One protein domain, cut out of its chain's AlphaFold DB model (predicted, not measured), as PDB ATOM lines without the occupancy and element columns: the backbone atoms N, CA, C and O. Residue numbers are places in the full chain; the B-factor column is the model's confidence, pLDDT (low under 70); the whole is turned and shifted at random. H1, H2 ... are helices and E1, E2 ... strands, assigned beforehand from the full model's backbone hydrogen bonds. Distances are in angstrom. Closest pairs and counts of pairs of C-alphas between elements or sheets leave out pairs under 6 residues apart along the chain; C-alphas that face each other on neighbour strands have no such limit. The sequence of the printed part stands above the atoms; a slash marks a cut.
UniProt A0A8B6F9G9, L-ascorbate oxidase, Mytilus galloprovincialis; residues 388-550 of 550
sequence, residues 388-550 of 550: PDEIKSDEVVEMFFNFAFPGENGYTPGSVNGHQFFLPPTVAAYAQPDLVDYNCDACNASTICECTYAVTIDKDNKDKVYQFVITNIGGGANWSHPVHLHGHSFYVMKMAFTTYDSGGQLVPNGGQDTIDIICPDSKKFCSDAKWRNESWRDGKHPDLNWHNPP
ATOM      1  N   PRO A 388     299.258 198.342 194.821       86.81
ATOM      2  CA  PRO A 388     298.992 196.910 194.904       86.81
ATOM      3  C   PRO A 388     300.187 196.048 194.485       86.81
ATOM      4  O   PRO A 388     300.209 194.857 194.780       86.81
ATOM      5  N   ASP A 389     301.198 196.612 193.820       87.06
ATOM      6  CA  ASP A 389     302.421 195.869 193.516       87.06
ATOM      7  C   ASP A 389     303.251 195.586 194.782       87.06
ATOM      8  O   ASP A 389     303.979 194.600 194.808       87.06
ATOM      9  N   GLU A 390     303.093 196.370 195.860       85.00
ATOM     10  CA  GLU A 390     303.756 196.114 197.154       85.00
ATOM     11  C   GLU A 390     303.250 194.847 197.848       85.00
ATOM     12  O   GLU A 390     303.974 194.260 198.650       85.00
ATOM     13  N   ILE A 391     302.026 194.409 197.541       85.94
ATOM     14  CA  ILE A 391     301.450 193.190 198.123       85.94
ATOM     15  C   ILE A 391     301.624 191.959 197.227       85.94
ATOM     16  O   ILE A 391     301.255 190.854 197.625       85.94
ATOM     17  N   LYS A 392     302.198 192.114 196.026       83.31
ATOM     18  CA  LYS A 392     302.568 190.981 195.170       83.31
ATOM     19  C   LYS A 392     303.861 190.374 195.706       83.31
ATOM     20  O   LYS A 392     304.951 190.867 195.437       83.31
ATOM     21  N   SER A 393     303.719 189.306 196.482       80.19
ATOM     22  CA  SER A 393     304.827 188.600 197.124       80.19
ATOM     23  C   SER A 393     304.747 187.106 196.830       80.19
ATOM     24  O   SER A 393     303.659 186.534 196.839       80.19
ATOM     25  N   ASP A 394     305.901 186.470 196.633       74.88
ATOM     26  CA  ASP A 394     306.015 185.005 196.626       74.88
ATOM     27  C   ASP A 394     305.932 184.422 198.053       74.88
ATOM     28  O   ASP A 394     305.675 183.232 198.237       74.88
ATOM     29  N   GLU A 395     306.121 185.266 199.074       83.12
ATOM     30  CA  GLU A 395     306.004 184.930 200.492       83.12
ATOM     31  C   GLU A 395     304.786 185.637 201.107       83.12
ATOM     32  O   GLU A 395     304.877 186.772 201.589       83.12
ATOM     33  N   VAL A 396     303.636 184.958 201.086       89.00
ATOM     34  CA  VAL A 396     302.386 185.406 201.718       89.00
ATOM     35  C   VAL A 396     302.138 184.587 202.981       89.00
ATOM     36  O   VAL A 396     302.178 183.358 202.951       89.00
ATOM     37  N   VAL A 397     301.856 185.259 204.098       90.56
ATOM     38  CA  VAL A 397     301.388 184.612 205.327       90.56
ATOM     39  C   VAL A 397     299.871 184.651 205.338       90.56
ATOM     40  O   VAL A 397     299.258 185.703 205.516       90.56
ATOM     41  N   GLU A 398     299.263 183.492 205.143       91.12
ATOM     42  CA  GLU A 398     297.815 183.361 205.117       91.12
ATOM     43  C   GLU A 398     297.249 183.015 206.497       91.12
ATOM     44  O   GLU A 398     297.759 182.133 207.191       91.12
ATOM     45  N   MET A 399     296.181 183.709 206.890       92.56
ATOM     46  CA  MET A 399     295.492 183.516 208.165       92.56
ATOM     47  C   MET A 399     293.985 183.420 207.945       92.56
ATOM     48  O   MET A 399     293.404 184.241 207.238       92.56
ATOM     49  N   PHE A 400     293.352 182.437 208.580       93.31
ATOM     50  CA  PHE A 400     291.909 182.221 208.498       93.31
ATOM     51  C   PHE A 400     291.233 182.702 209.777       93.31
ATOM     52  O   PHE A 400     291.633 182.328 210.883       93.31
ATOM     53  N   PHE A 401     290.185 183.505 209.614       92.94
ATOM     54  CA  PHE A 401     289.375 184.023 210.707       92.94
ATOM     55  C   PHE A 401     287.895 183.814 210.395       92.94
ATOM     56  O   PHE A 401     287.313 184.521 209.574       92.94
ATOM     57  N   ASN A 402     287.278 182.850 211.068       90.56
ATOM     58  CA  ASN A 402     285.844 182.633 211.018       90.56
ATOM     59  C   ASN A 402     285.157 183.493 212.079       90.56
ATOM     60  O   ASN A 402     285.186 183.158 213.265       90.56
ATOM     61  N   PHE A 403     284.553 184.595 211.644       90.50
ATOM     62  CA  PHE A 403     283.700 185.448 212.459       90.50
ATOM     63  C   PHE A 403     282.278 184.902 212.391       90.50
ATOM     64  O   PHE A 403     281.562 185.080 211.405       90.50
ATOM     65  N   ALA A 404     281.874 184.205 213.443       86.00
ATOM     66  CA  ALA A 404     280.570 183.570 213.522       86.00
ATOM     67  C   ALA A 404     279.842 184.002 214.793       86.00
ATOM     68  O   ALA A 404     280.467 184.423 215.771       86.00
ATOM     69  N   PHE A 405     278.521 183.821 214.793       84.94
ATOM     70  CA  PHE A 405     277.669 183.986 215.974       84.94
ATOM     71  C   PHE A 405     277.128 182.623 216.412       84.94
ATOM     72  O   PHE A 405     275.935 182.334 216.253       84.94
ATOM     73  N   PRO A 406     278.017 181.728 216.867       76.62
ATOM     74  CA  PRO A 406     277.619 180.420 217.331       76.62
ATOM     75  C   PRO A 406     276.772 180.516 218.594       76.62
ATOM     76  O   PRO A 406     277.053 181.311 219.479       76.62
ATOM     77  N   GLY A 407     275.723 179.707 218.692       76.19
ATOM     78  CA  GLY A 407     274.882 179.659 219.883       76.19
ATOM     79  C   GLY A 407     273.459 179.200 219.598       76.19
ATOM     80  O   GLY A 407     273.118 178.802 218.480       76.19
ATOM     81  N   GLU A 408     272.629 179.246 220.632       74.25
ATOM     82  CA  GLU A 408     271.219 178.874 220.559       74.25
ATOM     83  C   GLU A 408     270.341 180.095 220.268       74.25
ATOM     84  O   GLU A 408     270.778 181.249 220.287       74.25
ATOM     85  N   ASN A 409     269.062 179.866 219.966       74.25
ATOM     86  CA  ASN A 409     268.163 180.987 219.731       74.25
ATOM     87  C   ASN A 409     268.004 181.831 221.009       74.25
ATOM     88  O   ASN A 409     267.548 181.321 222.028       74.25
ATOM     89  N   GLY A 410     268.360 183.115 220.935       73.81
ATOM     90  CA  GLY A 410     268.369 184.037 222.074       73.81
ATOM     91  C   GLY A 410     269.751 184.373 222.609       73.81
ATOM     92  O   GLY A 410     269.953 185.496 223.056       73.81
ATOM     93  N   TYR A 411     270.712 183.456 222.478       81.69
ATOM     94  CA  TYR A 411     272.096 183.670 222.889       81.69
ATOM     95  C   TYR A 411     273.055 183.153 221.815       81.69
ATOM     96  O   TYR A 411     273.316 181.956 221.712       81.69
ATOM     97  N   THR A 412     273.560 184.074 220.998       79.50
ATOM     98  CA  THR A 412     274.537 183.799 219.937       79.50
ATOM     99  C   THR A 412     275.738 184.721 220.121       79.50
ATOM    100  O   THR A 412     275.800 185.764 219.460       79.50
ATOM    101  N   PRO A 413     276.637 184.425 221.071       83.62
ATOM    102  CA  PRO A 413     277.823 185.243 221.281       83.62
ATOM    103  C   PRO A 413     278.663 185.323 220.003       83.62
ATOM    104  O   PRO A 413     278.759 184.367 219.234       83.62
ATOM    105  N   GLY A 414     279.273 186.484 219.776       86.75
ATOM    106  CA  GLY A 414     280.249 186.646 218.705       86.75
ATOM    107  C   GLY A 414     281.523 185.866 219.023       86.75
ATOM    108  O   GLY A 414     281.990 185.861 220.164       86.75
ATOM    109  N   SER A 415     282.103 185.225 218.013       87.56
ATOM    110  CA  SER A 415     283.357 184.486 218.151       87.56
ATOM    111  C   SER A 415     284.249 184.644 216.925       87.56
ATOM    112  O   SER A 415     283.750 184.838 215.816       87.56
ATOM    113  N   VAL A 416     285.559 184.500 217.129       89.94
ATOM    114  CA  VAL A 416     286.554 184.357 216.061       89.94
ATOM    115  C   VAL A 416     287.239 183.005 216.219       89.94
ATOM    116  O   VAL A 416     287.880 182.747 217.239       89.94
ATOM    117  N   ASN A 417     287.083 182.115 215.236       88.00
ATOM    118  CA  ASN A 417     287.580 180.731 215.299       88.00
ATOM    119  C   ASN A 417     287.147 180.005 216.593       88.00
ATOM    120  O   ASN A 417     287.953 179.330 217.226       88.00
ATOM    121  N   GLY A 418     285.900 180.213 217.034       84.12
ATOM    122  CA  GLY A 418     285.366 179.617 218.266       84.12
ATOM    123  C   GLY A 418     285.787 180.304 219.575       84.12
ATOM    124  O   GLY A 418     285.338 179.879 220.638       84.12
ATOM    125  N   HIS A 419     286.587 181.374 219.525       86.88
ATOM    126  CA  HIS A 419     286.972 182.159 220.701       86.88
ATOM    127  C   HIS A 419     286.064 183.382 220.844       86.88
ATOM    128  O   HIS A 419     286.037 184.253 219.971       86.88
ATOM    129  N   GLN A 420     285.319 183.453 221.940       86.94
ATOM    130  CA  GLN A 420     284.608 184.652 222.354       86.94
ATOM    131  C   GLN A 420     285.588 185.556 223.091       86.94
ATOM    132  O   GLN A 420     286.205 185.157 224.081       86.94
ATOM    133  N   PHE A 421     285.723 186.785 222.600       83.25
ATOM    134  CA  PHE A 421     286.585 187.766 223.233       83.25
ATOM    135  C   PHE A 421     286.046 188.104 224.622       83.25
ATOM    136  O   PHE A 421     284.977 188.697 224.771       83.25
ATOM    137  N   PHE A 422     286.809 187.715 225.632       76.44
ATOM    138  CA  PHE A 422     286.511 188.001 227.021       76.44
ATOM    139  C   PHE A 422     287.498 189.048 227.529       76.44
ATOM    140  O   PHE A 422     288.712 188.859 227.434       76.44
ATOM    141  N   LEU A 423     286.980 190.160 228.054       67.75
ATOM    142  CA  LEU A 423     287.774 191.162 228.758       67.75
ATOM    143  C   LEU A 423     287.423 191.137 230.239       67.75
ATOM    144  O   LEU A 423     286.346 191.593 230.627       67.75
ATOM    145  N   PRO A 424     288.376 190.717 231.074       60.41
ATOM    146  CA  PRO A 424     288.553 191.398 232.336       60.41
ATOM    147  C   PRO A 424     290.040 191.562 232.663       60.41
ATOM    148  O   PRO A 424     290.422 191.261 233.798       60.41
ATOM    149  N   PRO A 425     290.942 191.987 231.754       59.91
ATOM    150  CA  PRO A 425     292.253 192.319 232.255       59.91
ATOM    151  C   PRO A 425     292.089 193.574 233.118       59.91
ATOM    152  O   PRO A 425     291.479 194.574 232.737       59.91
ATOM    153  N   THR A 426     292.661 193.520 234.313       64.88
ATOM    154  CA  THR A 426     292.803 194.665 235.221       64.88
ATOM    155  C   THR A 426     293.675 195.780 234.619       64.88
ATOM    156  O   THR A 426     293.819 196.845 235.220       64.88
ATOM    157  N   VAL A 427     294.257 195.545 233.433       82.38
ATOM    158  CA  VAL A 427     295.283 196.352 232.769       82.38
ATOM    159  C   VAL A 427     295.063 196.419 231.254       82.38
ATOM    160  O   VAL A 427     294.346 195.607 230.678       82.38
ATOM    161  N   ALA A 428     295.705 197.383 230.592       88.44
ATOM    162  CA  ALA A 428     295.710 197.467 229.134       88.44
ATOM    163  C   ALA A 428     296.769 196.538 228.518       88.44
ATOM    164  O   ALA A 428     297.948 196.657 228.863       88.44
ATOM    165  N   ALA A 429     296.368 195.692 227.562       89.06
ATOM    166  CA  ALA A 429     297.238 194.732 226.870       89.06
ATOM    167  C   ALA A 429     298.526 195.355 226.305       89.06
ATOM    168  O   ALA A 429     299.605 194.795 226.434       89.06
ATOM    169  N   TYR A 430     298.440 196.549 225.724       89.19
ATOM    170  CA  TYR A 430     299.590 197.267 225.180       89.19
ATOM    171  C   TYR A 430     300.597 197.682 226.261       89.19
ATOM    172  O   TYR A 430     301.805 197.661 226.030       89.19
ATOM    173  N   ALA A 431     300.107 198.093 227.432       88.38
ATOM    174  CA  ALA A 431     300.951 198.608 228.503       88.38
ATOM    175  C   ALA A 431     301.567 197.487 229.350       88.38
ATOM    176  O   ALA A 431     302.682 197.641 229.844       88.38
ATOM    177  N   GLN A 432     300.824 196.398 229.562       89.31
ATOM    178  CA  GLN A 432     301.199 195.299 230.455       89.31
ATOM    179  C   GLN A 432     300.811 193.945 229.830       89.31
ATOM    180  O   GLN A 432     299.970 193.239 230.387       89.31
ATOM    181  N   PRO A 433     301.393 193.581 228.669       87.56
ATOM    182  CA  PRO A 433     301.011 192.373 227.933       87.56
ATOM    183  C   PRO A 433     301.235 191.096 228.747       87.56
ATOM    184  O   PRO A 433     300.409 190.196 228.700       87.56
ATOM    185  N   ASP A 434     302.289 191.046 229.565       87.88
ATOM    186  CA  ASP A 434     302.638 189.869 230.376       87.88
ATOM    187  C   ASP A 434     301.614 189.550 231.482       87.88
ATOM    188  O   ASP A 434     301.669 188.484 232.092       87.88
ATOM    189  N   LEU A 435     300.700 190.481 231.781       86.75
ATOM    190  CA  LEU A 435     299.624 190.290 232.757       86.75
ATOM    191  C   LEU A 435     298.292 189.898 232.112       86.75
ATOM    192  O   LEU A 435     297.318 189.663 232.827       86.75
ATOM    193  N   VAL A 436     298.226 189.869 230.780       85.06
ATOM    194  CA  VAL A 436     297.056 189.392 230.049       85.06
ATOM    195  C   VAL A 436     297.266 187.917 229.741       85.06
ATOM    196  O   VAL A 436     298.264 187.530 229.136       85.06
ATOM    197  N   ASP A 437     296.321 187.088 230.176       82.44
ATOM    198  CA  ASP A 437     296.349 185.668 229.856       82.44
ATOM    199  C   ASP A 437     295.827 185.444 228.434       82.44
ATOM    200  O   ASP A 437     294.630 185.554 228.167       82.44
ATOM    201  N   TYR A 438     296.758 185.155 227.528       83.62
ATOM    202  CA  TYR A 438     296.461 184.770 226.152       83.62
ATOM    203  C   TYR A 438     296.391 183.247 225.965       83.62
ATOM    204  O   TYR A 438     296.167 182.780 224.844       83.62
ATOM    205  N   ASN A 439     296.605 182.458 227.028       77.88
ATOM    206  CA  ASN A 439     296.577 181.004 226.940       77.88
ATOM    207  C   ASN A 439     295.125 180.526 226.880       77.88
ATOM    208  O   ASN A 439     294.393 180.481 227.864       77.88
ATOM    209  N   CYS A 440     294.717 180.120 225.688       80.00
ATOM    210  CA  CYS A 440     293.408 179.549 225.401       80.00
ATOM    211  C   CYS A 440     293.449 178.000 225.480       80.00
ATOM    212  O   CYS A 440     292.761 177.313 224.731       80.00
ATOM    213  N   ASP A 441     294.265 177.423 226.376       73.75
ATOM    214  CA  ASP A 441     294.571 175.975 226.427       73.75
ATOM    215  C   ASP A 441     293.359 175.088 226.756       73.75
ATOM    216  O   ASP A 441     293.310 173.912 226.396       73.75
ATOM    217  N   ALA A 442     292.362 175.646 227.444       71.50
ATOM    218  CA  ALA A 442     291.109 174.957 227.748       71.50
ATOM    219  C   ALA A 442     290.133 174.925 226.554       71.50
ATOM    220  O   ALA A 442     289.106 174.240 226.611       71.50
ATOM    221  N   CYS A 443     290.430 175.658 225.476       73.31
ATOM    222  CA  CYS A 443     289.568 175.754 224.311       73.31
ATOM    223  C   CYS A 443     289.663 174.485 223.459       73.31
ATOM    224  O   CYS A 443     290.736 173.966 223.160       73.31
ATOM    225  N   ASN A 444     288.509 173.973 223.038       68.12
ATOM    226  CA  ASN A 444     288.423 172.834 222.136       68.12
ATOM    227  C   ASN A 444     287.445 173.156 221.002       68.12
ATOM    228  O   ASN A 444     286.545 173.973 221.166       68.12
ATOM    229  N   ALA A 445     287.561 172.450 219.877       65.12
ATOM    230  CA  ALA A 445     286.750 172.705 218.683       65.12
ATOM    231  C   ALA A 445     285.229 172.484 218.865       65.12
ATOM    232  O   ALA A 445     284.465 172.675 217.923       65.12
ATOM    233  N   SER A 446     284.769 172.013 220.031       64.88
ATOM    234  CA  SER A 446     283.372 171.635 220.299       64.88
ATOM    235  C   SER A 446     282.587 172.642 221.128       64.88
ATOM    236  O   SER A 446     281.368 172.510 221.190       64.88
ATOM    237  N   THR A 447     283.242 173.619 221.758       70.19
ATOM    238  CA  THR A 447     282.602 174.625 222.621       70.19
ATOM    239  C   THR A 447     283.161 176.007 222.311       70.19
ATOM    240  O   THR A 447     284.358 176.134 222.072       70.19
ATOM    241  N   ILE A 448     282.310 177.033 222.353       77.38
ATOM    242  CA  ILE A 448     282.774 178.423 222.337       77.38
ATOM    243  C   ILE A 448     283.598 178.639 223.598       77.38
ATOM    244  O   ILE A 448     283.185 178.230 224.685       77.38
ATOM    245  N   CYS A 449     284.768 179.237 223.437       81.06
ATOM    246  CA  CYS A 449     285.702 179.447 224.522       81.06
ATOM    247  C   CYS A 449     285.835 180.933 224.832       81.06
ATOM    248  O   CYS A 449     286.156 181.719 223.945       81.06
ATOM    249  N   GLU A 450     285.608 181.316 226.082       84.88
ATOM    250  CA  GLU A 450     285.835 182.681 226.551       84.88
ATOM    251  C   GLU A 450     287.311 182.845 226.933       84.88
ATOM    252  O   GLU A 450     287.752 182.358 227.973       84.88
ATOM    253  N   CYS A 451     288.092 183.510 226.082       82.38
ATOM    254  CA  CYS A 451     289.483 183.856 226.380       82.38
ATOM    255  C   CYS A 451     289.909 185.121 225.621       82.38
ATOM    256  O   CYS A 451     289.336 185.487 224.590       82.38
ATOM    257  N   THR A 452     290.939 185.810 226.120       83.56
ATOM    258  CA  THR A 452     291.591 186.881 225.361       83.56
ATOM    259  C   THR A 452     292.526 186.247 224.328       83.56
ATOM    260  O   THR A 452     293.692 185.996 224.597       83.56
ATOM    261  N   TYR A 453     292.013 185.960 223.135       83.69
ATOM    262  CA  TYR A 453     292.801 185.357 222.059       83.69
ATOM    263  C   TYR A 453     293.644 186.401 221.310       83.69
ATOM    264  O   TYR A 453     293.128 187.441 220.897       83.69
ATOM    265  N   ALA A 454     294.931 186.115 221.096       86.38
ATOM    266  CA  ALA A 454     295.833 186.963 220.321       86.38
ATOM    267  C   ALA A 454     296.608 186.151 219.276       86.38
ATOM    268  O   ALA A 454     297.200 185.117 219.578       86.38
ATOM    269  N   VAL A 455     296.660 186.669 218.047       86.56
ATOM    270  CA  VAL A 455     297.542 186.160 216.991       86.56
ATOM    271  C   VAL A 455     298.763 187.063 216.913       86.56
ATOM    272  O   VAL A 455     298.650 188.258 216.643       86.56
ATOM    273  N   THR A 456     299.941 186.495 217.165       84.38
ATOM    274  CA  THR A 456     301.194 187.253 217.153       84.38
ATOM    275  C   THR A 456     301.769 187.316 215.743       84.38
ATOM    276  O   THR A 456     302.058 186.292 215.127       84.38
ATOM    277  N   ILE A 457     301.983 188.534 215.253       85.25
ATOM    278  CA  ILE A 457     302.781 188.810 214.058       85.25
ATOM    279  C   ILE A 457     304.246 188.864 214.499       85.25
ATOM    280  O   ILE A 457     304.645 189.762 215.242       85.25
ATOM    281  N   ASP A 458     305.032 187.872 214.083       75.94
ATOM    282  CA  ASP A 458     306.448 187.777 214.436       75.94
ATOM    283  C   ASP A 458     307.226 189.002 213.923       75.94
ATOM    284  O   ASP A 458     307.090 189.414 212.769       75.94
ATOM    285  N   LYS A 459     308.073 189.571 214.786       73.38
ATOM    286  CA  LYS A 459     308.931 190.717 214.460       73.38
ATOM    287  C   LYS A 459     309.907 190.397 213.332       73.38
ATOM    288  O   LYS A 459     310.249 191.310 212.577       73.38
ATOM    289  N   ASP A 460     310.305 189.135 213.196       77.31
ATOM    290  CA  ASP A 460     311.178 188.675 212.115       77.31
ATOM    291  C   ASP A 460     310.430 188.570 210.774       77.31
ATOM    292  O   ASP A 460     311.046 188.583 209.713       77.31
ATOM    293  N   ASN A 461     309.092 188.562 210.805       74.94
ATOM    294  CA  ASN A 461     308.208 188.521 209.637       74.94
ATOM    295  C   ASN A 461     307.485 189.857 209.376       74.94
ATOM    296  O   ASN A 461     306.543 189.906 208.589       74.94
ATOM    297  N   LYS A 462     307.928 190.957 209.998       74.19
ATOM    298  CA  LYS A 462     307.289 192.286 209.895       74.19
ATOM    299  C   LYS A 462     307.182 192.845 208.466       74.19
ATOM    300  O   LYS A 462     306.381 193.745 208.240       74.19
ATOM    301  N   ASP A 463     308.012 192.350 207.550       80.75
ATOM    302  CA  ASP A 463     308.087 192.798 206.156       80.75
ATOM    303  C   ASP A 463     307.321 191.853 205.202       80.75
ATOM    304  O   ASP A 463     307.410 191.995 203.985       80.75
ATOM    305  N   LYS A 464     306.569 190.877 205.741       88.06
ATOM    306  CA  LYS A 464     305.746 189.953 204.948       88.06
ATOM    307  C   LYS A 464     304.378 190.530 204.609       88.06
ATOM    308  O   LYS A 464     303.822 191.358 205.331       88.06
ATOM    309  N   VAL A 465     303.805 190.012 203.526       90.94
ATOM    310  CA  VAL A 465     302.413 190.259 203.147       90.94
ATOM    311  C   VAL A 465     301.514 189.306 203.926       90.94
ATOM    312  O   VAL A 465     301.708 188.091 203.887       90.94
ATOM    313  N   TYR A 466     300.521 189.857 204.621       92.44
ATOM    314  CA  TYR A 466     299.526 189.089 205.364       92.44
ATOM    315  C   TYR A 466     298.210 189.060 204.592       92.44
ATOM    316  O   TYR A 466     297.631 190.107 204.305       92.44
ATOM    317  N   GLN A 467     297.734 187.857 204.275       93.56
ATOM    318  CA  GLN A 467     296.441 187.638 203.634       93.56
ATOM    319  C   GLN A 467     295.456 187.086 204.659       93.56
ATOM    320  O   GLN A 467     295.629 185.977 205.164       93.56
ATOM    321  N   PHE A 468     294.413 187.857 204.960       94.94
ATOM    322  CA  PHE A 468     293.352 187.428 205.864       94.94
ATOM    323  C   PHE A 468     292.185 186.864 205.061       94.94
ATOM    324  O   PHE A 468     291.594 187.549 204.228       94.94
ATOM    325  N   VAL A 469     291.839 185.611 205.339       94.69
ATOM    326  CA  VAL A 469     290.653 184.950 204.804       94.69
ATOM    327  C   VAL A 469     289.579 184.998 205.881       94.69
ATOM    328  O   VAL A 469     289.611 184.237 206.850       94.69
ATOM    329  N   ILE A 470     288.653 185.941 205.726       94.00
ATOM    330  CA  ILE A 470     287.567 186.185 206.675       94.00
ATOM    331  C   ILE A 470     286.331 185.418 206.213       94.00
ATOM    332  O   ILE A 470     285.885 185.564 205.074       94.00
ATOM    333  N   THR A 471     285.781 184.589 207.092       90.50
ATOM    334  CA  THR A 471     284.629 183.737 206.792       90.50
ATOM    335  C   THR A 471     283.537 183.888 207.842       90.50
ATOM    336  O   THR A 471     283.766 184.404 208.932       90.50
ATOM    337  N   ASN A 472     282.332 183.439 207.486       88.38
ATOM    338  CA  ASN A 472     281.232 183.240 208.422       88.38
ATOM    339  C   ASN A 472     280.481 181.958 208.080       88.38
ATOM    340  O   ASN A 472     279.493 181.951 207.340       88.38
ATOM    341  N   ILE A 473     281.028 180.860 208.580       85.69
ATOM    342  CA  ILE A 473     280.613 179.490 208.297       85.69
ATOM    343  C   ILE A 473     280.518 178.678 209.595       85.69
ATOM    344  O   ILE A 473     280.929 179.125 210.666       85.69
ATOM    345  N   GLY A 474     279.956 177.474 209.513       82.69
ATOM    346  CA  GLY A 474     279.660 176.633 210.671       82.69
ATOM    347  C   GLY A 474     278.342 176.982 211.373       82.69
ATOM    348  O   GLY A 474     277.491 177.721 210.871       82.69
ATOM    349  N   GLY A 475     278.149 176.413 212.558       77.06
ATOM    350  CA  GLY A 475     277.039 176.676 213.467       77.06
ATOM    351  C   GLY A 475     277.129 178.098 214.000       77.06
ATOM    352  O   GLY A 475     277.844 178.344 214.957       77.06
ATOM    353  N   GLY A 476     276.438 179.028 213.346       77.00
ATOM    354  CA  GLY A 476     276.590 180.474 213.554       77.00
ATOM    355  C   GLY A 476     276.693 181.269 212.249       77.00
ATOM    356  O   GLY A 476     276.741 182.495 212.300       77.00
ATOM    357  N   ALA A 477     276.684 180.577 211.102       80.75
ATOM    358  CA  ALA A 477     276.623 181.154 209.765       80.75
ATOM    359  C   ALA A 477     275.369 182.011 209.517       80.75
ATOM    360  O   ALA A 477     274.369 181.940 210.239       80.75
ATOM    361  N   ASN A 478     275.402 182.754 208.409       81.25
ATOM    362  CA  ASN A 478     274.323 183.605 207.892       81.25
ATOM    363  C   ASN A 478     274.045 184.874 208.708       81.25
ATOM    364  O   ASN A 478     272.973 185.446 208.545       81.25
ATOM    365  N   TRP A 479     274.975 185.318 209.554       85.31
ATOM    366  CA  TRP A 479     274.895 186.624 210.217       85.31
ATOM    367  C   TRP A 479     275.783 187.639 209.502       85.31
ATOM    368  O   TRP A 479     277.004 187.508 209.474       85.31
ATOM    369  N   SER A 480     275.203 188.666 208.904       83.38
ATOM    370  CA  SER A 480     276.001 189.716 208.278       83.38
ATOM    371  C   SER A 480     276.609 190.617 209.353       83.38
ATOM    372  O   SER A 480     275.917 191.056 210.271       83.38
ATOM    373  N   HIS A 481     277.913 190.860 209.262       85.75
ATOM    374  CA  HIS A 481     278.662 191.661 210.224       85.75
ATOM    375  C   HIS A 481     279.806 192.385 209.500       85.75
ATOM    376  O   HIS A 481     280.554 191.754 208.751       85.75
ATOM    377  N   PRO A 482     279.962 193.701 209.700       91.19
ATOM    378  CA  PRO A 482     281.139 194.413 209.228       91.19
ATOM    379  C   PRO A 482     282.336 194.089 210.131       91.19
ATOM    380  O   PRO A 482     282.238 194.171 211.357       91.19
ATOM    381  N   VAL A 483     283.472 193.739 209.530       93.56
ATOM    382  CA  VAL A 483     284.740 193.539 210.247       93.56
ATOM    383  C   VAL A 483     285.617 194.768 210.052       93.56
ATOM    384  O   VAL A 483     285.786 195.250 208.935       93.56
ATOM    385  N   HIS A 484     286.192 195.262 211.145       95.50
ATOM    386  CA  HIS A 484     287.088 196.411 211.150       95.50
ATOM    387  C   HIS A 484     288.447 196.030 211.746       95.50
ATOM    388  O   HIS A 484     288.511 195.321 212.751       95.50
ATOM    389  N   LEU A 485     289.527 196.536 211.145       96.12
ATOM    390  CA  LEU A 485     290.899 196.358 211.613       96.12
ATOM    391  C   LEU A 485     291.484 197.709 212.036       96.12
ATOM    392  O   LEU A 485     291.570 198.640 211.240       96.12
ATOM    393  N   HIS A 486     291.920 197.799 213.290       97.38
ATOM    394  CA  HIS A 486     292.592 198.986 213.815       97.38
ATOM    395  C   HIS A 486     294.022 199.111 213.268       97.38
ATOM    396  O   HIS A 486     294.682 198.116 212.973       97.38
ATOM    397  N   GLY A 487     294.536 200.342 213.186       95.56
ATOM    398  CA  GLY A 487     295.943 200.623 212.870       95.56
ATOM    399  C   GLY A 487     296.357 200.420 211.406       95.56
ATOM    400  O   GLY A 487     297.487 200.752 211.045       95.56
ATOM    401  N   HIS A 488     295.458 199.923 210.557       94.06
ATOM    402  CA  HIS A 488     295.744 199.551 209.176       94.06
ATOM    403  C   HIS A 488     294.564 199.867 208.253       94.06
ATOM    404  O   HIS A 488     293.409 199.836 208.669       94.06
ATOM    405  N   SER A 489     294.872 200.104 206.982       94.06
ATOM    406  CA  SER A 489     293.972 199.842 205.862       94.06
ATOM    407  C   SER A 489     294.372 198.522 205.193       94.06
ATOM    408  O   SER A 489     295.484 198.027 205.398       94.06
ATOM    409  N   PHE A 490     293.469 197.931 204.418       94.62
ATOM    410  CA  PHE A 490     293.699 196.661 203.732       94.62
ATOM    411  C   PHE A 490     292.991 196.647 202.380       94.62
ATOM    412  O   PHE A 490     291.967 197.302 202.213       94.62
ATOM    413  N   TYR A 491     293.533 195.869 201.443       95.50
ATOM    414  CA  TYR A 491     292.928 195.661 200.133       95.50
ATOM    415  C   TYR A 491     291.836 194.597 200.196       95.50
ATOM    416  O   TYR A 491     292.066 193.490 200.698       95.50
ATOM    417  N   VAL A 492     290.668 194.884 199.625       95.62
ATOM    418  CA  VAL A 492     289.598 193.888 199.492       95.62
ATOM    419  C   VAL A 492     289.774 193.119 198.184       95.62
ATOM    420  O   VAL A 492     289.214 193.452 197.140       95.62
ATOM    421  N   MET A 493     290.555 192.040 198.256       94.75
ATOM    422  CA  MET A 493     290.940 191.244 197.083       94.75
ATOM    423  C   MET A 493     289.785 190.432 196.486       94.75
ATOM    424  O   MET A 493     289.731 190.221 195.276       94.75
ATOM    425  N   LYS A 494     288.868 189.928 197.318       93.94
ATOM    426  CA  LYS A 494     287.731 189.101 196.890       93.94
ATOM    427  C   LYS A 494     286.634 189.154 197.943       93.94
ATOM    428  O   LYS A 494     286.906 189.039 199.131       93.94
ATOM    429  N   MET A 495     285.389 189.266 197.489       93.31
ATOM    430  CA  MET A 495     284.211 188.943 198.293       93.31
ATOM    431  C   MET A 495     283.597 187.672 197.721       93.31
ATOM    432  O   MET A 495     283.342 187.585 196.518       93.31
ATOM    433  N   ALA A 496     283.386 186.682 198.580       88.75
ATOM    434  CA  ALA A 496     282.731 185.434 198.227       88.75
ATOM    435  C   ALA A 496     281.356 185.378 198.891       88.75
ATOM    436  O   ALA A 496     281.177 185.834 200.019       88.75
ATOM    437  N   PHE A 497     280.389 184.796 198.190       84.69
ATOM    438  CA  PHE A 497     279.024 184.655 198.679       84.69
ATOM    439  C   PHE A 497     278.603 183.191 198.611       84.69
ATOM    440  O   PHE A 497     279.126 182.412 197.812       84.69
ATOM    441  N   THR A 498     277.646 182.814 199.455       80.38
ATOM    442  CA  THR A 498     277.017 181.490 199.383       80.38
ATOM    443  C   THR A 498     276.041 181.404 198.199       80.38
ATOM    444  O   THR A 498     275.927 182.321 197.386       80.38
ATOM    445  N   THR A 499     275.351 180.277 198.065       82.69
ATOM    446  CA  THR A 499     274.370 180.038 197.006       82.69
ATOM    447  C   THR A 499     273.033 180.704 197.309       82.69
ATOM    448  O   THR A 499     272.542 180.649 198.437       82.69
ATOM    449  N   TYR A 500     272.404 181.242 196.270       83.62
ATOM    450  CA  TYR A 500     271.077 181.844 196.320       83.62
ATOM    451  C   TYR A 500     270.140 181.099 195.366       83.62
ATOM    452  O   TYR A 500     270.587 180.542 194.360       83.62
ATOM    453  N   ASP A 501     268.848 181.080 195.676       85.62
ATOM    454  CA  ASP A 501     267.829 180.534 194.790       85.62
ATOM    455  C   ASP A 501     267.522 181.487 193.618       85.62
ATOM    456  O   ASP A 501     268.054 182.598 193.513       85.62
ATOM    457  N   SER A 502     266.643 181.058 192.709       83.88
ATOM    458  CA  SER A 502     266.218 181.871 191.560       83.88
ATOM    459  C   SER A 502     265.431 183.132 191.945       83.88
ATOM    460  O   SER A 502     265.214 184.001 191.101       83.88
ATOM    461  N   GLY A 503     264.993 183.237 193.203       82.81
ATOM    462  CA  GLY A 503     264.319 184.396 193.774       82.81
ATOM    463  C   GLY A 503     265.263 185.371 194.476       82.81
ATOM    464  O   GLY A 503     264.776 186.362 195.019       82.81
ATOM    465  N   GLY A 504     266.577 185.117 194.478       81.94
ATOM    466  CA  GLY A 504     267.567 185.954 195.155       81.94
ATOM    467  C   GLY A 504     267.610 185.764 196.671       81.94
ATOM    468  O   GLY A 504     268.172 186.607 197.365       81.94
ATOM    469  N   GLN A 505     267.015 184.691 197.199       84.81
ATOM    470  CA  GLN A 505     267.094 184.350 198.619       84.81
ATOM    471  C   GLN A 505     268.259 183.400 198.876       84.81
ATOM    472  O   GLN A 505     268.537 182.502 198.083       84.81
ATOM    473  N   LEU A 506     268.929 183.574 200.010       83.00
ATOM    474  CA  LEU A 506     269.979 182.688 200.485       83.00
ATOM    475  C   LEU A 506     269.434 181.271 200.654       83.00
ATOM    476  O   LEU A 506     268.463 181.052 201.381       83.00
ATOM    477  N   VAL A 507     270.095 180.297 200.027       80.00
ATOM    478  CA  VAL A 507     269.793 178.880 200.239       80.00
ATOM    479  C   VAL A 507     270.439 178.461 201.560       80.00
ATOM    480  O   VAL A 507     271.669 178.510 201.674       80.00
ATOM    481  N   PRO A 508     269.661 178.065 202.585       65.12
ATOM    482  CA  PRO A 508     270.228 177.702 203.873       65.12
ATOM    483  C   PRO A 508     270.995 176.380 203.758       65.12
ATOM    484  O   PRO A 508     270.425 175.305 203.904       65.12
ATOM    485  N   ASN A 509     272.308 176.444 203.555       60.34
ATOM    486  CA  ASN A 509     273.162 175.249 203.498       60.34
ATOM    487  C   ASN A 509     273.601 174.761 204.892       60.34
ATOM    488  O   ASN A 509     274.586 174.040 205.020       60.34
ATOM    489  N   GLY A 510     272.910 175.176 205.961       55.22
ATOM    490  CA  GLY A 510     273.190 174.724 207.329       55.22
ATOM    491  C   GLY A 510     274.617 175.002 207.825       55.22
ATOM    492  O   GLY A 510     275.115 174.231 208.639       55.22
ATOM    493  N   GLY A 511     275.283 176.051 207.324       55.75
ATOM    494  CA  GLY A 511     276.651 176.407 207.731       55.75
ATOM    495  C   GLY A 511     277.760 175.528 207.137       55.75
ATOM    496  O   GLY A 511     278.866 175.511 207.671       55.75
ATOM    497  N   GLN A 512     277.482 174.789 206.059       63.62
ATOM    498  CA  GLN A 512     278.469 173.959 205.358       63.62
ATOM    499  C   GLN A 512     279.448 174.776 204.497       63.62
ATOM    500  O   GLN A 512     279.241 175.966 204.260       63.62
ATOM    501  N   ASP A 513     280.508 174.100 204.043       70.06
ATOM    502  CA  ASP A 513     281.550 174.586 203.133       70.06
ATOM    503  C   ASP A 513     281.034 175.537 202.037       70.06
ATOM    504  O   ASP A 513     279.983 175.315 201.431       70.06
ATOM    505  N   THR A 514     281.825 176.555 201.701       80.25
ATOM    506  CA  THR A 514     281.541 177.439 200.563       80.25
ATOM    507  C   THR A 514     282.173 176.891 199.286       80.25
ATOM    508  O   THR A 514     282.860 175.868 199.297       80.25
ATOM    509  N   ILE A 515     281.964 177.568 198.156       85.06
ATOM    510  CA  ILE A 515     282.671 177.238 196.909       85.06
ATOM    511  C   ILE A 515     284.191 177.266 197.141       85.06
ATOM    512  O   ILE A 515     284.890 176.368 196.674       85.06
ATOM    513  N   ASP A 516     284.669 178.212 197.953       90.19
ATOM    514  CA  ASP A 516     286.097 178.460 198.122       90.19
ATOM    515  C   ASP A 516     286.696 177.788 199.371       90.19
ATOM    516  O   ASP A 516     287.874 177.432 199.386       90.19
ATOM    517  N   ILE A 517     285.896 177.579 200.422       91.00
ATOM    518  CA  ILE A 517     286.363 177.202 201.763       91.00
ATOM    519  C   ILE A 517     285.750 175.878 202.199       91.00
ATOM    520  O   ILE A 517     284.536 175.699 202.117       91.00
ATOM    521  N   ILE A 518     286.584 174.982 202.724       88.81
ATOM    522  CA  ILE A 518     286.155 173.788 203.449       88.81
ATOM    523  C   ILE A 518     286.296 173.989 204.949       88.81
ATOM    524  O   ILE A 518     287.221 174.640 205.441       88.81
ATOM    525  N   CYS A 519     285.377 173.370 205.671       86.00
ATOM    526  CA  CYS A 519     285.346 173.384 207.109       86.00
ATOM    527  C   CYS A 519     285.277 171.950 207.650       86.00
ATOM    528  O   CYS A 519     284.190 171.362 207.737       86.00
ATOM    529  N   PRO A 520     286.427 171.357 208.022       81.88
ATOM    530  CA  PRO A 520     286.486 169.977 208.504       81.88
ATOM    531  C   PRO A 520     285.579 169.712 209.719       81.88
ATOM    532  O   PRO A 520     285.048 168.613 209.871       81.88
ATOM    533  N   ASP A 521     285.353 170.725 210.557       75.69
ATOM    534  CA  ASP A 521     284.473 170.718 211.726       75.69
ATOM    535  C   ASP A 521     283.149 171.479 211.492       75.69
ATOM    536  O   ASP A 521     282.539 171.957 212.445       75.69
ATOM    537  N   SER A 522     282.656 171.550 210.247       65.19
ATOM    538  CA  SER A 522     281.487 172.352 209.802       65.19
ATOM    539  C   SER A 522     280.203 172.223 210.623       65.19
ATOM    540  O   SER A 522     279.412 173.160 210.676       65.19
ATOM    541  N   LYS A 523     279.970 171.090 211.293       64.06
ATOM    542  CA  LYS A 523     278.811 170.916 212.193       64.06
ATOM    543  C   LYS A 523     278.949 171.666 213.529       64.06
ATOM    544  O   LYS A 523     278.002 171.668 214.310       64.06
ATOM    545  N   LYS A 524     280.122 172.234 213.809       74.44
ATOM    546  CA  LYS A 524     280.492 172.978 215.021       74.44
ATOM    547  C   LYS A 524     280.787 174.429 214.641       74.44
ATOM    548  O   LYS A 524     280.031 174.990 213.868       74.44
ATOM    549  N   PHE A 525     281.845 175.054 215.151       78.81
ATOM    550  CA  PHE A 525     282.088 176.499 215.001       78.81
ATOM    551  C   PHE A 525     283.056 176.876 213.884       78.81
ATOM    552  O   PHE A 525     283.376 178.048 213.721       78.81
ATOM    553  N   CYS A 526     283.513 175.890 213.117       83.75
ATOM    554  CA  CYS A 526     284.477 176.072 212.048       83.75
ATOM    555  C   CYS A 526     285.767 176.777 212.478       83.75
ATOM    556  O   CYS A 526     286.085 177.870 212.014       83.75
ATOM    557  N   SER A 527     286.499 176.157 213.401       83.69
ATOM    558  CA  SER A 527     287.710 176.773 213.968       83.69
ATOM    559  C   SER A 527     288.970 176.519 213.128       83.69
ATOM    560  O   SER A 527     289.994 177.145 213.372       83.69
ATOM    561  N   ASP A 528     288.903 175.614 212.143       84.88
ATOM    562  CA  ASP A 528     290.034 175.188 211.298       84.88
ATOM    563  C   ASP A 528     289.683 175.287 209.797       84.88
ATOM    564  O   ASP A 528     289.869 174.347 209.019       84.88
ATOM    565  N   ALA A 529     289.096 176.422 209.400       89.88
ATOM    566  CA  ALA A 529     288.725 176.709 208.014       89.88
ATOM    567  C   ALA A 529     289.955 176.712 207.088       89.88
ATOM    568  O   ALA A 529     291.014 177.227 207.445       89.88
ATOM    569  N   LYS A 530     289.811 176.142 205.885       92.25
ATOM    570  CA  LYS A 530     290.890 176.029 204.884       92.25
ATOM    571  C   LYS A 530     290.345 176.229 203.477       92.25
ATOM    572  O   LYS A 530     289.164 175.994 203.230       92.25
ATOM    573  N   TRP A 531     291.207 176.577 202.525       94.00
ATOM    574  CA  TRP A 531     290.835 176.524 201.110       94.00
ATOM    575  C   TRP A 531     290.368 175.128 200.705       94.00
ATOM    576  O   TRP A 531     290.991 174.125 201.054       94.00
ATOM    577  N   ARG A 532     289.305 175.077 199.902       92.50
ATOM    578  CA  ARG A 532     288.807 173.849 199.275       92.50
ATOM    579  C   ARG A 532     289.848 173.219 198.354       92.50
ATOM    580  O   ARG A 532     289.916 171.996 198.262       92.50
ATOM    581  N   ASN A 533     290.638 174.043 197.673       94.44
ATOM    582  CA  ASN A 533     291.743 173.600 196.839       94.44
ATOM    583  C   ASN A 533     293.068 174.098 197.424       94.44
ATOM    584  O   ASN A 533     293.310 175.300 197.510       94.44
ATOM    585  N   GLU A 534     293.946 173.167 197.791       92.56
ATOM    586  CA  GLU A 534     295.253 173.489 198.364       92.56
ATOM    587  C   GLU A 534     296.144 174.301 197.417       92.56
ATOM    588  O   GLU A 534     297.000 175.043 197.892       92.56
ATOM    589  N   SER A 535     295.919 174.240 196.098       94.50
ATOM    590  CA  SER A 535     296.676 175.049 195.139       94.50
ATOM    591  C   SER A 535     296.354 176.550 195.202       94.50
ATOM    592  O   SER A 535     297.001 177.319 194.500       94.50
ATOM    593  N   TRP A 536     295.342 176.969 195.971       94.31
ATOM    594  CA  TRP A 536     294.972 178.381 196.155       94.31
ATOM    595  C   TRP A 536     295.696 179.072 197.315       94.31
ATOM    596  O   TRP A 536     295.589 180.291 197.445       94.31
ATOM    597  N   ARG A 537     296.438 178.314 198.134       90.88
ATOM    598  CA  ARG A 537     297.245 178.845 199.242       90.88
ATOM    599  C   ARG A 537     298.274 179.870 198.766       90.88
ATOM    600  O   ARG A 537     298.636 179.914 197.590       90.88
ATOM    601  N   ASP A 538     298.777 180.657 199.710       86.75
ATOM    602  CA  ASP A 538     299.849 181.636 199.497       86.75
ATOM    603  C   ASP A 538     299.487 182.692 198.433       86.75
ATOM    604  O   ASP A 538     300.294 183.027 197.569       86.75
ATOM    605  N   GLY A 539     298.237 183.173 198.441       86.56
ATOM    606  CA  GLY A 539     297.777 184.207 197.503       86.56
ATOM    607  C   GLY A 539     297.540 183.727 196.065       86.56
ATOM    608  O   GLY A 539     297.412 184.548 195.158       86.56
ATOM    609  N   LYS A 540     297.452 182.411 195.829       90.69
ATOM    610  CA  LYS A 540     297.301 181.816 194.483       90.69
ATOM    611  C   LYS A 540     295.853 181.548 194.078       90.69
ATOM    612  O   LYS A 540     295.603 180.897 193.061       90.69
ATOM    613  N   HIS A 541     294.881 182.009 194.862       93.00
ATOM    614  CA  HIS A 541     293.476 181.874 194.498       93.00
ATOM    615  C   HIS A 541     293.203 182.624 193.169       93.00
ATOM    616  O   HIS A 541     293.541 183.802 193.054       93.00
ATOM    617  N   PRO A 542     292.586 181.981 192.157       92.75
ATOM    618  CA  PRO A 542     292.502 182.528 190.797       92.75
ATOM    619  C   PRO A 542     291.640 183.793 190.682       92.75
ATOM    620  O   PRO A 542     291.898 184.629 189.823       92.75
ATOM    621  N   ASP A 543     290.643 183.946 191.555       92.62
ATOM    622  CA  ASP A 543     289.692 185.068 191.508       92.62
ATOM    623  C   ASP A 543     290.102 186.298 192.342       92.62
ATOM    624  O   ASP A 543     289.264 187.161 192.604       92.62
ATOM    625  N   LEU A 544     291.340 186.371 192.842       92.06
ATOM    626  CA  LEU A 544     291.789 187.563 193.570       92.06
ATOM    627  C   LEU A 544     291.930 188.752 192.609       92.06
ATOM    628  O   LEU A 544     292.531 188.639 191.538       92.06
ATOM    629  N   ASN A 545     291.392 189.908 192.999       92.06
ATOM    630  CA  ASN A 545     291.491 191.141 192.228       92.06
ATOM    631  C   ASN A 545     292.889 191.761 192.368       92.06
ATOM    632  O   ASN A 545     293.183 192.463 193.329       92.06
ATOM    633  N   TRP A 546     293.740 191.548 191.368       89.88
ATOM    634  CA  TRP A 546     295.077 192.151 191.291       89.88
ATOM    635  C   TRP A 546     295.128 193.452 190.477       89.88
ATOM    636  O   TRP A 546     296.216 193.977 190.220       89.88
ATOM    637  N   HIS A 547     293.978 193.963 190.035       90.12
ATOM    638  CA  HIS A 547     293.881 195.155 189.202       90.12
ATOM    639  C   HIS A 547     293.399 196.351 190.028       90.12
ATOM    640  O   HIS A 547     292.224 196.707 189.987       90.12
ATOM    641  N   ASN A 548     294.331 196.963 190.770       92.06
ATOM    642  CA  ASN A 548     294.064 198.073 191.694       92.06
ATOM    643  C   ASN A 548     292.885 197.771 192.635       92.06
ATOM    644  O   ASN A 548     291.871 198.470 192.577       92.06
ATOM    645  N   PRO A 549     292.997 196.719 193.468       94.12
ATOM    646  CA  PRO A 549     291.980 196.400 194.458       94.12
ATOM    647  C   PRO A 549     291.673 197.614 195.352       94.12
ATOM    648  O   PRO A 549     292.571 198.428 195.601       94.12
ATOM    649  N   PRO A 550     290.414 197.750 195.792       91.88
ATOM    650  CA  PRO A 550     289.955 198.856 196.617       91.88
ATOM    651  C   PRO A 550     290.355 198.708 198.084       91.88
ATOM    652  O   PRO A 550     290.636 197.563 198.525       91.88
TER     653      PRO A 550
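What this domain is: This is residues 388 to 550 of the 550 residues of the protein "L-ascorbate oxidase" of Mytilus galloprovincialis (UniProt A0A8B6F9G9). There is little regular structure: a ribbon of two parallel strands, E1 and E4, runs through the core of a body made mostly of loops, and a short parallel pair, E2 and E3, lies to one side. The printed part has 163 residues with one named helix and four named strands, in the order H1, E1, E2, E3, E4; the class is mostly strand, with 26 residues in named elements. It is compact, with a radius of gyration of the C-alphas of 17.2 A, and spans 52 by 45 by 25 A.

Where its parts are: Find C-alpha 388 at (298.992, 196.910, 194.904), where H1, residues 388 to 391, begins. E1, residues 396 to 404, is 24.9 A long; E2 is residues 419 to 421, E3 residues 449 to 451. E4, residues 465 to 471, runs 19.3 A to C-alpha 471 at (284.629, 183.737, 206.792).

How they stand to each other: Look between E1 and E4, parallel at 23 degrees: N 397 and O 465 are 2.8 A apart, within hydrogen-bond range. E2 and E3 are parallel at 42 degrees, with N 420 and O 449 at 2.8 A. E1 and E2 are near each other, with 5 pairs of C-alphas within 10 A. H1, too short for an O i to N i+4 pair, is apart from E2 and E3.

The domain as a whole: The printed part has no cut. The links between E1 and E2, E2 and E3, and E3 and E4 are long. Residues 423 to 426, 444 to 446, 508 to 512 and 522 to 523 have pLDDT under 70.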